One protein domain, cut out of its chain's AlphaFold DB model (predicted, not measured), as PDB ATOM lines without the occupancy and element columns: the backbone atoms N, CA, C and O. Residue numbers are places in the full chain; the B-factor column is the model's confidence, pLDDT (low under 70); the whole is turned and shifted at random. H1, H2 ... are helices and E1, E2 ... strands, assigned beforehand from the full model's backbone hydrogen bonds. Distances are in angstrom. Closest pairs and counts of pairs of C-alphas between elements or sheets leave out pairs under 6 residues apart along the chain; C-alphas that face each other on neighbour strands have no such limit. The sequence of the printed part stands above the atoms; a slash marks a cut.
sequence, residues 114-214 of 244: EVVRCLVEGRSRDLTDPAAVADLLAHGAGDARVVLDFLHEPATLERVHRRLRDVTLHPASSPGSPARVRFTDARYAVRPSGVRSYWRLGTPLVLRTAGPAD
ATOM      1  N   GLU A 114      29.494 -15.297 -18.446       94.25
ATOM      2  CA  GLU A 114      30.454 -16.340 -18.791       94.25
ATOM      3  C   GLU A 114      31.122 -16.894 -17.531       94.25
ATOM      4  O   GLU A 114      31.616 -16.132 -16.698       94.25
ATOM      5  N   VAL A 115      31.122 -18.216 -17.384       95.19
ATOM      6  CA  VAL A 115      31.755 -18.927 -16.273       95.19
ATOM      7  C   VAL A 115      33.166 -19.311 -16.682       95.19
ATOM      8  O   VAL A 115      33.364 -20.126 -17.577       95.19
ATOM      9  N   VAL A 116      34.141 -18.752 -15.974       95.00
ATOM     10  CA  VAL A 116      35.571 -18.977 -16.219       95.00
ATOM     11  C   VAL A 116      36.071 -20.192 -15.447       95.00
ATOM     12  O   VAL A 116      36.968 -20.901 -15.896       95.00
ATOM     13  N   ARG A 117      35.513 -20.443 -14.255       95.19
ATOM     14  CA  ARG A 117      35.916 -21.578 -13.419       95.19
ATOM     15  C   ARG A 117      34.750 -22.121 -12.609       95.19
ATOM     16  O   ARG A 117      34.033 -21.364 -11.960       95.19
ATOM     17  N   CYS A 118      34.626 -23.444 -12.585       95.69
ATOM     18  CA  CYS A 118      33.712 -24.169 -11.712       95.69
ATOM     19  C   CYS A 118      34.512 -25.100 -10.801       95.69
ATOM     20  O   CYS A 118      35.264 -25.946 -11.280       95.69
ATOM     21  N   LEU A 119      34.365 -24.942  -9.486       95.69
ATOM     22  CA  LEU A 119      34.925 -25.855  -8.495       95.69
ATOM     23  C   LEU A 119      33.787 -26.593  -7.791       95.69
ATOM     24  O   LEU A 119      32.896 -25.946  -7.242       95.69
ATOM     25  N   VAL A 120      33.850 -27.919  -7.738       94.19
ATOM     26  CA  VAL A 120      32.917 -28.765  -6.977       94.19
ATOM     27  C   VAL A 120      33.710 -29.524  -5.924       94.19
ATOM     28  O   VAL A 120      34.653 -30.236  -6.261       94.19
ATOM     29  N   GLU A 121      33.380 -29.314  -4.647       92.75
ATOM     30  CA  GLU A 121      34.152 -29.838  -3.504       92.75
ATOM     31  C   GLU A 121      35.659 -29.531  -3.612       92.75
ATOM     32  O   GLU A 121      36.527 -30.359  -3.343       92.75
ATOM     33  N   GLY A 122      35.981 -28.322  -4.082       92.06
ATOM     34  CA  GLY A 122      37.359 -27.855  -4.269       92.06
ATOM     35  C   GLY A 122      38.066 -28.381  -5.524       92.06
ATOM     36  O   GLY A 122      39.158 -27.909  -5.828       92.06
ATOM     37  N   ARG A 123      37.457 -29.294  -6.292       93.00
ATOM     38  CA  ARG A 123      38.026 -29.815  -7.544       93.00
ATOM     39  C   ARG A 123      37.526 -29.017  -8.739       93.00
ATOM     40  O   ARG A 123      36.324 -28.801  -8.873       93.00
ATOM     41  N   SER A 124      38.443 -28.597  -9.610       94.69
ATOM     42  CA  SER A 124      38.086 -27.894 -10.844       94.69
ATOM     43  C   SER A 124      37.374 -28.831 -11.810       94.69
ATOM     44  O   SER A 124      37.817 -29.960 -12.016       94.69
ATOM     45  N   ARG A 125      36.272 -28.361 -12.387       93.12
ATOM     46  CA  ARG A 125      35.487 -29.070 -13.396       93.12
ATOM     47  C   ARG A 125      35.400 -28.199 -14.637       93.12
ATOM     48  O   ARG A 125      35.006 -27.035 -14.549       93.12
ATOM     49  N   ASP A 126      35.786 -28.771 -15.769       92.19
ATOM     50  CA  ASP A 126      35.608 -28.129 -17.061       92.19
ATOM     51  C   ASP A 126      34.149 -28.288 -17.496       92.19
ATOM     52  O   ASP A 126      33.655 -29.398 -17.665       92.19
ATOM     53  N   LEU A 127      33.436 -27.168 -17.615       91.56
ATOM     54  CA  LEU A 127      32.031 -27.151 -18.032       91.56
ATOM     55  C   LEU A 127      31.865 -27.143 -19.559       91.56
ATOM     56  O   LEU A 127      30.730 -27.161 -20.048       91.56
ATOM     57  N   THR A 128      32.975 -27.082 -20.296       89.56
ATOM     58  CA  THR A 128      33.015 -27.198 -21.758       89.56
ATOM     59  C   THR A 128      33.201 -28.643 -22.223       89.56
ATOM     60  O   THR A 128      32.852 -28.949 -23.363       89.56
ATOM     61  N   ASP A 129      33.659 -29.539 -21.338       89.25
ATOM     62  CA  ASP A 129      33.757 -30.981 -21.579       89.25
ATOM     63  C   ASP A 129      32.435 -31.700 -21.224       89.25
ATOM     64  O   ASP A 129      32.075 -31.798 -20.042       89.25
ATOM     65  N   PRO A 130      31.705 -32.260 -22.209       86.88
ATOM     66  CA  PRO A 130      30.459 -32.975 -21.952       86.88
ATOM     67  C   PRO A 130      30.622 -34.201 -21.044       86.88
ATOM     68  O   PRO A 130      29.683 -34.536 -20.319       86.88
ATOM     69  N   ALA A 131      31.784 -34.867 -21.052       88.12
ATOM     70  CA  ALA A 131      32.027 -36.029 -20.196       88.12
ATOM     71  C   ALA A 131      32.129 -35.612 -18.723       88.12
ATOM     72  O   ALA A 131      31.503 -36.229 -17.860       88.12
ATOM     73  N   ALA A 132      32.837 -34.513 -18.437       88.56
ATOM     74  CA  ALA A 132      32.901 -33.928 -17.102       88.56
ATOM     75  C   ALA A 132      31.528 -33.443 -16.599       88.56
ATOM     76  O   ALA A 132      31.216 -33.603 -15.415       88.56
ATOM     77  N   VAL A 133      30.690 -32.884 -17.480       88.50
ATOM     78  CA  VAL A 133      29.309 -32.482 -17.147       88.50
ATOM     79  C   VAL A 133      28.426 -33.701 -16.870       88.50
ATOM     80  O   VAL A 133      27.662 -33.690 -15.905       88.50
ATOM     81  N   ALA A 134      28.539 -34.763 -17.672       86.12
ATOM     82  CA  ALA A 134      27.801 -36.007 -17.464       86.12
ATOM     83  C   ALA A 134      28.200 -36.696 -16.149       86.12
ATOM     84  O   ALA A 134      27.322 -37.115 -15.396       86.12
ATOM     85  N   ASP A 135      29.498 -36.739 -15.830       87.25
ATOM     86  CA  ASP A 135      30.017 -37.221 -14.542       87.25
ATOM     87  C   ASP A 135      29.435 -36.419 -13.370       87.25
ATOM     88  O   ASP A 135      28.985 -36.982 -12.370       87.25
ATOM     89  N   LEU A 136      29.382 -35.092 -13.520       87.50
ATOM     90  CA  LEU A 136      28.827 -34.184 -12.525       87.50
ATOM     91  C   LEU A 136      27.315 -34.355 -12.351       87.50
ATOM     92  O   LEU A 136      26.839 -34.229 -11.231       87.50
ATOM     93  N   LEU A 137      26.566 -34.670 -13.409       84.31
ATOM     94  CA  LEU A 137      25.138 -34.997 -13.329       84.31
ATOM     95  C   LEU A 137      24.898 -36.366 -12.680       84.31
ATOM     96  O   LEU A 137      24.031 -36.485 -11.815       84.31
ATOM     97  N   ALA A 138      25.678 -37.381 -13.058       84.56
ATOM     98  CA  ALA A 138      25.537 -38.748 -12.557       84.56
ATOM     99  C   ALA A 138      25.869 -38.859 -11.060       84.56
ATOM    100  O   ALA A 138      25.167 -39.543 -10.316       84.56
ATOM    101  N   HIS A 139      26.899 -38.143 -10.602       77.75
ATOM    102  CA  HIS A 139      27.339 -38.137  -9.203       77.75
ATOM    103  C   HIS A 139      26.790 -36.939  -8.400       77.75
ATOM    104  O   HIS A 139      27.086 -36.788  -7.214       77.75
ATOM    105  N   GLY A 140      25.996 -36.071  -9.036       65.50
ATOM    106  CA  GLY A 140      25.633 -34.735  -8.551       65.50
ATOM    107  C   GLY A 140      24.418 -34.623  -7.640       65.50
ATOM    108  O   GLY A 140      24.037 -33.509  -7.292       65.50
ATOM    109  N   ALA A 141      23.806 -35.727  -7.215       57.94
ATOM    110  CA  ALA A 141      22.609 -35.683  -6.367       57.94
ATOM    111  C   ALA A 141      22.874 -35.213  -4.912       57.94
ATOM    112  O   ALA A 141      21.943 -35.116  -4.111       57.94
ATOM    113  N   GLY A 142      24.130 -34.927  -4.548       73.06
ATOM    114  CA  GLY A 142      24.528 -34.518  -3.202       73.06
ATOM    115  C   GLY A 142      24.434 -33.014  -2.907       73.06
ATOM    116  O   GLY A 142      24.330 -32.160  -3.785       73.06
ATOM    117  N   ASP A 143      24.572 -32.671  -1.626       85.56
ATOM    118  CA  ASP A 143      24.618 -31.300  -1.085       85.56
ATOM    119  C   ASP A 143      25.966 -30.587  -1.355       85.56
ATOM    120  O   ASP A 143      26.404 -29.733  -0.579       85.56
ATOM    121  N   ALA A 144      26.634 -30.960  -2.452       91.12
ATOM    122  CA  ALA A 144      28.018 -30.611  -2.735       91.12
ATOM    123  C   ALA A 144      28.214 -29.096  -2.878       91.12
ATOM    124  O   ALA A 144      27.397 -28.396  -3.484       91.12
ATOM    125  N   ARG A 145      29.317 -28.565  -2.353       92.12
ATOM    126  CA  ARG A 145      29.665 -27.147  -2.462       92.12
ATOM    127  C   ARG A 145      30.218 -26.842  -3.852       92.12
ATOM    128  O   ARG A 145      31.242 -27.380  -4.263       92.12
ATOM    129  N   VAL A 146      29.581 -25.888  -4.520       93.25
ATOM    130  CA  VAL A 146      29.970 -25.351  -5.823       93.25
ATOM    131  C   VAL A 146      30.506 -23.931  -5.659       93.25
ATOM    132  O   VAL A 146      29.933 -23.105  -4.938       93.25
ATOM    133  N   VAL A 147      31.611 -23.630  -6.331       94.88
ATOM    134  CA  VAL A 147      32.154 -22.278  -6.479       94.88
ATOM    135  C   VAL A 147      32.212 -21.957  -7.962       94.88
ATOM    136  O   VAL A 147      32.881 -22.664  -8.710       94.88
ATOM    137  N   LEU A 148      31.517 -20.903  -8.375       94.50
ATOM    138  CA  LEU A 148      31.548 -20.412  -9.750       94.50
ATOM    139  C   LEU A 148      32.269 -19.070  -9.767       94.50
ATOM    140  O   LEU A 148      31.865 -18.156  -9.042       94.50
ATOM    141  N   ASP A 149      33.300 -18.967 -10.596       94.88
ATOM    142  CA  ASP A 149      33.909 -17.696 -10.968       94.88
ATOM    143  C   ASP A 149      33.379 -17.300 -12.355       94.88
ATOM    144  O   ASP A 149      33.465 -18.092 -13.297       94.88
ATOM    145  N   PHE A 150      32.812 -16.101 -12.477       93.56
ATOM    146  CA  PHE A 150      32.169 -15.613 -13.698       93.56
ATOM    147  C   PHE A 150      32.548 -14.163 -14.004       93.56
ATOM    148  O   PHE A 150      32.934 -13.410 -13.109       93.56
ATOM    149  N   LEU A 151      32.439 -13.765 -15.270       92.00
ATOM    150  CA  LEU A 151      32.722 -12.400 -15.714       92.00
ATOM    151  C   LEU A 151      31.470 -11.523 -15.610       92.00
ATOM    152  O   LEU A 151      30.412 -11.867 -16.140       92.00
ATOM    153  N   HIS A 152      31.604 -10.369 -14.956       87.00
ATOM    154  CA  HIS A 152      30.598  -9.311 -14.935       87.00
ATOM    155  C   HIS A 152      31.169  -8.036 -15.567       87.00
ATOM    156  O   HIS A 152      32.295  -7.640 -15.280       87.00
ATOM    157  N   GLU A 153      30.424  -7.384 -16.461       78.94
ATOM    158  CA  GLU A 153      30.860  -6.116 -17.052       78.94
ATOM    159  C   GLU A 153      30.962  -5.002 -15.990       78.94
ATOM    160  O   GLU A 153      30.070  -4.894 -15.147       78.94
ATOM    161  N   PRO A 154      31.992  -4.133 -16.033       62.44
ATOM    162  CA  PRO A 154      33.017  -4.001 -17.069       62.44
ATOM    163  C   PRO A 154      34.302  -4.807 -16.761       62.44
ATOM    164  O   PRO A 154      35.360  -4.229 -16.536       62.44
ATOM    165  N   ALA A 155      34.214  -6.141 -16.796       63.44
ATOM    166  CA  ALA A 155      35.307  -7.113 -16.679       63.44
ATOM    167  C   ALA A 155      35.836  -7.373 -15.256       63.44
ATOM    168  O   ALA A 155      37.020  -7.649 -15.057       63.44
ATOM    169  N   THR A 156      34.957  -7.358 -14.254       82.12
ATOM    170  CA  THR A 156      35.279  -7.888 -12.925       82.12
ATOM    171  C   THR A 156      35.011  -9.391 -12.865       82.12
ATOM    172  O   THR A 156      33.929  -9.871 -13.206       82.12
ATOM    173  N   LEU A 157      36.023 -10.152 -12.431       88.81
ATOM    174  CA  LEU A 157      35.851 -11.559 -12.080       88.81
ATOM    175  C   LEU A 157      35.142 -11.643 -10.728       88.81
ATOM    176  O   LEU A 157      35.660 -11.181  -9.705       88.81
ATOM    177  N   GLU A 158      33.975 -12.268 -10.728       90.06
ATOM    178  CA  GLU A 158      33.112 -12.393  -9.566       90.06
ATOM    179  C   GLU A 158      32.953 -13.849  -9.153       90.06
ATOM    180  O   GLU A 158      33.005 -14.758  -9.978       90.06
ATOM    181  N   ARG A 159      32.795 -14.075  -7.846       92.12
ATOM    182  CA  ARG A 159      32.749 -15.415  -7.250       92.12
ATOM    183  C   ARG A 159      31.450 -15.635  -6.504       92.12
ATOM    184  O   ARG A 159      31.108 -14.884  -5.589       92.12
ATOM    185  N   VAL A 160      30.780 -16.745  -6.794       91.75
ATOM    186  CA  VAL A 160      29.586 -17.176  -6.066       91.75
ATOM    187  C   VAL A 160      29.764 -18.580  -5.491       91.75
ATOM    188  O   VAL A 160      30.252 -19.495  -6.144       91.75
ATOM    189  N   HIS A 161      29.358 -18.750  -4.231       92.44
ATOM    190  CA  HIS A 161      29.395 -20.030  -3.519       92.44
ATOM    191  C   HIS A 161      27.985 -20.580  -3.337       92.44
ATOM    192  O   HIS A 161      27.162 -19.951  -2.659       92.44
ATOM    193  N   ARG A 162      27.690 -21.750  -3.890       91.94
ATOM    194  CA  ARG A 162      26.359 -22.367  -3.854       91.94
ATOM    195  C   ARG A 162      26.452 -23.845  -3.535       91.94
ATOM    196  O   ARG A 162      27.549 -24.381  -3.400       91.94
ATOM    197  N   ARG A 163      25.301 -24.470  -3.328       92.25
ATOM    198  CA  ARG A 163      25.208 -25.923  -3.269       92.25
ATOM    199  C   ARG A 163      24.758 -26.433  -4.626       92.25
ATOM    200  O   ARG A 163      24.013 -25.736  -5.308       92.25
ATOM    201  N   LEU A 164      25.202 -27.621  -5.010       91.38
ATOM    202  CA  LEU A 164      24.906 -28.194  -6.318       91.38
ATOM    203  C   LEU A 164      23.396 -28.387  -6.521       91.38
ATOM    204  O   LEU A 164      22.892 -28.085  -7.591       91.38
ATOM    205  N   ARG A 165      22.658 -28.730  -5.458       90.88
ATOM    206  CA  ARG A 165      21.183 -28.782  -5.461       90.88
ATOM    207  C   ARG A 165      20.489 -27.453  -5.801       90.88
ATOM    208  O   ARG A 165      19.334 -27.460  -6.203       90.88
ATOM    209  N   ASP A 166      21.179 -26.323  -5.625       92.00
ATOM    210  CA  ASP A 166      20.669 -24.990  -5.967       92.00
ATOM    211  C   ASP A 166      21.047 -24.585  -7.411       92.00
ATOM    212  O   ASP A 166      20.774 -23.454  -7.829       92.00
ATOM    213  N   VAL A 167      21.719 -25.473  -8.155       92.50
ATOM    214  CA  VAL A 167      22.190 -25.269  -9.529       92.50
ATOM    215  C   VAL A 167      21.377 -26.138 -10.481       92.50
ATOM    216  O   VAL A 167      21.466 -27.362 -10.467       92.50
ATOM    217  N   THR A 168      20.613 -25.501 -11.358       92.94
ATOM    218  CA  THR A 168      19.933 -26.171 -12.466       92.94
ATOM    219  C   THR A 168      20.848 -26.169 -13.682       92.94
ATOM    220  O   THR A 168      21.168 -25.113 -14.230       92.94
ATOM    221  N   LEU A 169      21.278 -27.355 -14.101       90.62
ATOM    222  CA  LEU A 169      22.132 -27.535 -15.270       90.62
ATOM    223  C   LEU A 169      21.273 -27.617 -16.532       90.62
ATOM    224  O   LEU A 169      20.334 -28.407 -16.599       90.62
ATOM    225  N   HIS A 170      21.604 -26.805 -17.530       90.81
ATOM    226  CA  HIS A 170      20.977 -26.835 -18.846       90.81
ATOM    227  C   HIS A 170      22.046 -27.111 -19.911       90.81
ATOM    228  O   HIS A 170      22.955 -26.298 -20.072       90.81
ATOM    229  N   PRO A 171      21.961 -28.215 -20.665       85.88
ATOM    230  CA  PRO A 171      22.886 -28.448 -21.765       85.88
ATOM    231  C   PRO A 171      22.688 -27.381 -22.850       85.88
ATOM    232  O   PRO A 171      21.562 -27.070 -23.245       85.88
ATOM    233  N   ALA A 172      23.784 -26.790 -23.312       82.50
ATOM    234  CA  ALA A 172      23.808 -25.869 -24.434       82.50
ATOM    235  C   ALA A 172      23.683 -26.645 -25.746       82.50
ATOM    236  O   ALA A 172      24.199 -27.752 -25.884       82.50
ATOM    237  N   SER A 173      23.032 -26.030 -26.732       68.75
ATOM    238  CA  SER A 173      22.762 -26.646 -28.036       68.75
ATOM    239  C   SER A 173      24.008 -26.839 -28.905       68.75
ATOM    240  O   SER A 173      23.943 -27.552 -29.902       68.75
ATOM    241  N   SER A 174      25.135 -26.209 -28.558       78.88
ATOM    242  CA  SER A 174      26.363 -26.242 -29.356       78.88
ATOM    243  C   SER A 174      27.545 -26.758 -28.526       78.88
ATOM    244  O   SER A 174      27.854 -26.161 -27.484       78.88
ATOM    245  N   PRO A 175      28.230 -27.828 -28.978       75.19
ATOM    246  CA  PRO A 175      29.468 -28.293 -28.358       75.19
ATOM    247  C   PRO A 175      30.524 -27.180 -28.358       75.19
ATOM    248  O   PRO A 175      30.610 -26.411 -29.314       75.19
ATOM    249  N   GLY A 176      31.316 -27.079 -27.287       77.81
ATOM    250  CA  GLY A 176      32.405 -26.099 -27.176       77.81
ATOM    251  C   GLY A 176      31.975 -24.652 -26.905       77.81
ATOM    252  O   GLY A 176      32.826 -23.769 -26.831       77.81
ATOM    253  N   SER A 177      30.676 -24.380 -26.734       85.25
ATOM    254  CA  SER A 177      30.229 -23.061 -26.274       85.25
ATOM    255  C   SER A 177      30.693 -22.800 -24.830       85.25
ATOM    256  O   SER A 177      30.671 -23.719 -24.005       85.25
ATOM    257  N   PRO A 178      31.119 -21.564 -24.497       90.62
ATOM    258  CA  PRO A 178      31.545 -21.242 -23.143       90.62
ATOM    259  C   PRO A 178      30.373 -21.419 -22.180       90.62
ATOM    260  O   PRO A 178      29.230 -21.061 -22.491       90.62
ATOM    261  N   ALA A 179      30.661 -21.949 -20.993       93.50
ATOM    262  CA  ALA A 179      29.647 -22.118 -19.969       93.50
ATOM    263  C   ALA A 179      29.117 -20.753 -19.513       93.50
ATOM    264  O   ALA A 179      29.872 -19.792 -19.353       93.50
ATOM    265  N   ARG A 180      27.805 -20.657 -19.296       95.12
ATOM    266  CA  ARG A 180      27.143 -19.410 -18.895       95.12
ATOM    267  C   ARG A 180      26.266 -19.628 -17.680       95.12
ATOM    268  O   ARG A 180      25.536 -20.606 -17.608       95.12
ATOM    269  N   VAL A 181      26.288 -18.697 -16.738       95.25
ATOM    270  CA  VAL A 181      25.418 -18.703 -15.564       95.25
ATOM    271  C   VAL A 181      24.387 -17.587 -15.655       95.25
ATOM    272  O   VAL A 181      24.696 -16.456 -16.021       95.25
ATOM    273  N   ARG A 182      23.148 -17.903 -15.285       95.56
ATOM    274  CA  ARG A 182      22.047 -16.957 -15.130       95.56
ATOM    275  C   ARG A 182      21.486 -17.045 -13.719       95.56
ATOM    276  O   ARG A 182      21.243 -18.135 -13.199       95.56
ATOM    277  N   PHE A 183      21.220 -15.892 -13.121       94.44
ATOM    278  CA  PHE A 183      20.699 -15.792 -11.760       94.44
ATOM    279  C   PHE A 183      19.242 -15.314 -11.778       94.44
ATOM    280  O   PHE A 183      18.971 -14.118 -11.685       94.44
ATOM    281  N   THR A 184      18.292 -16.244 -11.892       93.62
ATOM    282  CA  THR A 184      16.863 -15.939 -12.112       93.62
ATOM    283  C   THR A 184      16.216 -15.149 -10.978       93.62
ATOM    284  O   THR A 184      15.328 -14.343 -11.236       93.62
ATOM    285  N   ASP A 185      16.714 -15.308  -9.752       93.50
ATOM    286  CA  ASP A 185      16.222 -14.608  -8.556       93.50
ATOM    287  C   ASP A 185      17.187 -13.532  -8.042       93.50
ATOM    288  O   ASP A 185      17.155 -13.138  -6.869       93.50
ATOM    289  N   ALA A 186      18.089 -13.056  -8.903       92.06
ATOM    290  CA  ALA A 186      19.012 -12.002  -8.528       92.06
ATOM    291  C   ALA A 186      18.316 -10.655  -8.310       92.06
ATOM    292  O   ALA A 186      17.463 -10.222  -9.087       92.06
ATOM    293  N   ARG A 187      18.717  -9.961  -7.245       92.44
ATOM    294  CA  ARG A 187      18.194  -8.637  -6.900       92.44
ATOM    295  C   ARG A 187      19.268  -7.740  -6.318       92.44
ATOM    296  O   ARG A 187      20.080  -8.194  -5.518       92.44
ATOM    297  N   TYR A 188      19.239  -6.465  -6.672       89.94
ATOM    298  CA  TYR A 188      19.989  -5.443  -5.961       89.94
ATOM    299  C   TYR A 188      19.249  -5.062  -4.679       89.94
ATOM    300  O   TYR A 188      18.027  -4.926  -4.660       89.94
ATOM    301  N   ALA A 189      20.006  -4.901  -3.605       87.56
ATOM    302  CA  ALA A 189      19.542  -4.395  -2.329       87.56
ATOM    303  C   ALA A 189      20.456  -3.254  -1.879       87.56
ATOM    304  O   ALA A 189      21.594  -3.128  -2.330       87.56
ATOM    305  N   VAL A 190      19.951  -2.417  -0.983       84.06
ATOM    306  CA  VAL A 190      20.683  -1.260  -0.464       84.06
ATOM    307  C   VAL A 190      21.184  -1.606   0.926       84.06
ATOM    308  O   VAL A 190      20.491  -2.264   1.709       84.06
ATOM    309  N   ARG A 191      22.430  -1.239   1.231       80.69
ATOM    310  CA  ARG A 191      22.946  -1.387   2.594       80.69
ATOM    311  C   ARG A 191      22.167  -0.474   3.548       80.69
ATOM    312  O   ARG A 191      21.718   0.579   3.116       80.69
ATOM    313  N   PRO A 192      22.104  -0.785   4.852       74.19
ATOM    314  CA  PRO A 192      21.474   0.100   5.836       74.19
ATOM    315  C   PRO A 192      22.006   1.543   5.815       74.19
ATOM    316  O   PRO A 192      21.292   2.464   6.184       74.19
ATOM    317  N   SER A 193      23.241   1.753   5.344       72.50
ATOM    318  CA  SER A 193      23.819   3.088   5.170       72.50
ATOM    319  C   SER A 193      23.225   3.905   4.015       72.50
ATOM    320  O   SER A 193      23.546   5.081   3.907       72.50
ATOM    321  N   GLY A 194      22.440   3.317   3.106       70.69
ATOM    322  CA  GLY A 194      21.831   4.010   1.958       70.69
ATOM    323  C   GLY A 194      22.794   4.382   0.821       70.69
ATOM    324  O   GLY A 194      22.364   4.690  -0.282       70.69
ATOM    325  N   VAL A 195      24.109   4.332   1.052       70.38
ATOM    326  CA  VAL A 195      25.109   4.835   0.089       70.38
ATOM    327  C   VAL A 195      25.472   3.808  -0.986       70.38
ATOM    328  O   VAL A 195      25.822   4.167  -2.108       70.38
ATOM    329  N   ARG A 196      25.449   2.517  -0.642       78.38
ATOM    330  CA  ARG A 196      25.952   1.451  -1.517       78.38
ATOM    331  C   ARG A 196      24.906   0.377  -1.737       78.38
ATOM    332  O   ARG A 196      24.299  -0.116  -0.781       78.38
ATOM    333  N   SER A 197      24.768  -0.020  -2.996       83.62
ATOM    334  CA  SER A 197      24.004  -1.200  -3.368       83.62
ATOM    335  C   SER A 197      24.886  -2.447  -3.322       83.62
ATOM    336  O   SER A 197      26.113  -2.374  -3.417       83.62
ATOM    337  N   TYR A 198      24.260  -3.599  -3.132       84.44
ATOM    338  CA  TYR A 198      24.879  -4.906  -3.268       84.44
ATOM    339  C   TYR A 198      23.890  -5.828  -3.966       84.44
ATOM    340  O   TYR A 198      22.681  -5.763  -3.741       84.44
ATOM    341  N   TRP A 199      24.394  -6.710  -4.808       85.94
ATOM    342  CA  TRP A 199      23.593  -7.784  -5.362       85.94
ATOM    343  C   TRP A 199      23.393  -8.937  -4.375       85.94
ATOM    344  O   TRP A 199      24.263  -9.319  -3.589       85.94
ATOM    345  N   ARG A 200      22.208  -9.527  -4.442       87.44
ATOM    346  CA  ARG A 200      21.845 -10.802  -3.842       87.44
ATOM    347  C   ARG A 200      21.527 -11.736  -4.988       87.44
ATOM    348  O   ARG A 200      20.444 -11.666  -5.559       87.44
ATOM    349  N   LEU A 201      22.481 -12.589  -5.323       85.56
ATOM    350  CA  LEU A 201      22.281 -13.657  -6.293       85.56
ATOM    351  C   LEU A 201      21.361 -14.698  -5.639       85.56
ATOM    352  O   LEU A 201      21.735 -15.291  -4.627       85.56
ATOM    353  N   GLY A 202      20.133 -14.848  -6.125       84.56
ATOM    354  CA  GLY A 202      19.171 -15.794  -5.558       84.56
ATOM    355  C   GLY A 202      19.511 -17.259  -5.853       84.56
ATOM    356  O   GLY A 202      20.597 -17.581  -6.341       84.56
ATOM    357  N   THR A 203      18.570 -18.135  -5.519       86.06
ATOM    358  CA  THR A 203      18.565 -19.564  -5.853       86.06
ATOM    359  C   THR A 203      17.165 -19.926  -6.343       86.06
ATOM    360  O   THR A 203      16.216 -19.454  -5.712       86.06
ATOM    361  N   PRO A 204      17.031 -20.788  -7.364       90.00
ATOM    362  CA  PRO A 204      18.106 -21.519  -8.047       90.00
ATOM    363  C   PRO A 204      18.923 -20.639  -9.014       90.00
ATOM    364  O   PRO A 204      18.525 -19.526  -9.357       90.00
ATOM    365  N   LEU A 205      20.095 -21.121  -9.434       92.44
ATOM    366  CA  LEU A 205      20.837 -20.553 -10.567       92.44
ATOM    367  C   LEU A 205      20.820 -21.519 -11.743       92.44
ATOM    368  O   LEU A 205      20.893 -22.730 -11.560       92.44
ATOM    369  N   VAL A 206      20.749 -20.971 -12.947       94.56
ATOM    370  CA  VAL A 206      20.733 -21.740 -14.190       94.56
ATOM    371  C   VAL A 206      22.129 -21.705 -14.785       94.56
ATOM    372  O   VAL A 206      22.614 -20.637 -15.150       94.56
ATOM    373  N   LEU A 207      22.774 -22.861 -14.873       93.75
ATOM    374  CA  LEU A 207      24.098 -23.008 -15.455       93.75
ATOM    375  C   LEU A 207      23.975 -23.727 -16.798       93.75
ATOM    376  O   LEU A 207      23.611 -24.898 -16.859       93.75
ATOM    377  N   ARG A 208      24.263 -23.003 -17.875       93.69
ATOM    378  CA  ARG A 208      24.387 -23.538 -19.224       93.69
ATOM    379  C   ARG A 208      25.786 -24.098 -19.423       93.69
ATOM    380  O   ARG A 208      26.760 -23.360 -19.285       93.69
ATOM    381  N   THR A 209      25.878 -25.382 -19.730       90.69
ATOM    382  CA  THR A 209      27.139 -26.116 -19.933       90.69
ATOM    383  C   THR A 209      27.195 -26.667 -21.349       90.69
ATOM    384  O   THR A 209      26.163 -26.702 -22.011       90.69
ATOM    385  N   ALA A 210      28.342 -27.150 -21.828       80.62
ATOM    386  CA  ALA A 210      28.357 -27.886 -23.091       80.62
ATOM    387  C   ALA A 210      27.382 -29.074 -23.013       80.62
ATOM    388  O   ALA A 210      27.387 -29.838 -22.043       80.62
ATOM    389  N   GLY A 211      26.485 -29.183 -23.994       71.38
ATOM    390  CA  GLY A 211      25.604 -30.336 -24.108       71.38
ATOM    391  C   GLY A 211      26.379 -31.567 -24.584       71.38
ATOM    392  O   GLY A 211      27.371 -31.416 -25.306       71.38
ATOM    393  N   PRO A 212      25.942 -32.787 -24.221       63.34
ATOM    394  CA  PRO A 212      26.400 -33.979 -24.922       63.34
ATOM    395  C   PRO A 212      26.104 -33.789 -26.410       63.34
ATOM    396  O   PRO A 212      24.999 -33.378 -26.768       63.34
ATOM    397  N   ALA A 213      27.100 -34.028 -27.267       60.06
ATOM    398  CA  ALA A 213      26.891 -34.000 -28.707       60.06
ATOM    399  C   ALA A 213      25.734 -34.949 -29.018       60.06
ATOM    400  O   ALA A 213      25.830 -36.138 -28.711       60.06
ATOM    401  N   ASP A 214      24.630 -34.416 -29.543       60.31
ATOM    402  CA  ASP A 214      23.472 -35.231 -29.871       60.31
ATOM    403  C   ASP A 214      23.946 -36.339 -30.827       60.31
ATOM    404  O   ASP A 214      24.436 -36.030 -31.923       60.31
TER     405      ASP A 214
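What this domain is: This is residues 114 to 214 of the 244 residues of an uncharacterized protein of Amycolatopsis jiangsuensis (UniProt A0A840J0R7). Two crossed sheets, the strongly twisted E2 E1 E3 E4 and the smaller E5 E9 E6, lie partly face to face as a sandwich, with helix H1 at one end. The hairpin of E7 and E8 makes an arm at the other end, and residues 191 to 196 at its tip stick out. The printed part has 101 residues, with nine named strands and one named helix in the order E1 E2 H1 E3 E4 E5 E6 E7 E8 E9; the class is mostly strand. The first sheet and the hairpin are antiparallel, E5 E9 E6 is mixed. The whole is compact, with a radius of gyration of the C-alphas of 14.6 A, yet elongated, spanning 50 by 29 by 22 A.

Where its parts are: Find C-alpha 114 at (30.454, -16.340, -18.791); from there E1 runs 17.3 A to residue 120. In the same sheet as E1 are E2, residues 123 to 125, E3, residues 145 to 152, 21.8 A, and E4, residues 156 to 163, 22.8 A. H1, residues 130 to 138, is 12.1 A long. Look next for E5, residues 167 to 172, 15.0 A, E6, residues 180 to 182, and E9, residues 205 to 210, 16.3 A, ending at C-alpha 210 (28.357, -27.886, -23.091). E7 is residues 187 to 190 and E8 residues 196 to 200, 13.1 A.

How they stand to each other: Begin at E3, an inner strand: N 119 of E1 and O 147 are 2.8 A apart, and N 148 and O 160 of E4 are 2.9 A apart. At the edge strand E2, N 125 is 2.8 A from O 118. E2, H1 and E3 form a split strand-helix-strand unit, two strands running the same way with E1 between them, its crossover right-handed. The facing parts of the two sheets are 10.1 A centre to centre, their strands at 68 degrees. In the second sheet, E9 is parallel to E5, N 170 to O 207 2.8 A, and antiparallel to E6, N 208 to O 180 2.7 A. The closest C-alphas of E1 and E6, Glu 114 and Arg 180, are 4.5 A apart. H1 only grazes both sheets, the first only just, with 5 pairs of C-alphas within 10 A; its O i to N i+4 pairs are all within hydrogen-bond range. In the hairpin, N 189 and O 198 are 2.8 A apart; E8 and E6 are apart.

The domain as a whole: The two farthest C-alphas, Ser 193 and Asp 214, are 51.9 A apart. The printed part has no cut, and no link is long. Confidence is under 70 at residues 140 to 141, 154 to 155, 173 and 212 to 214.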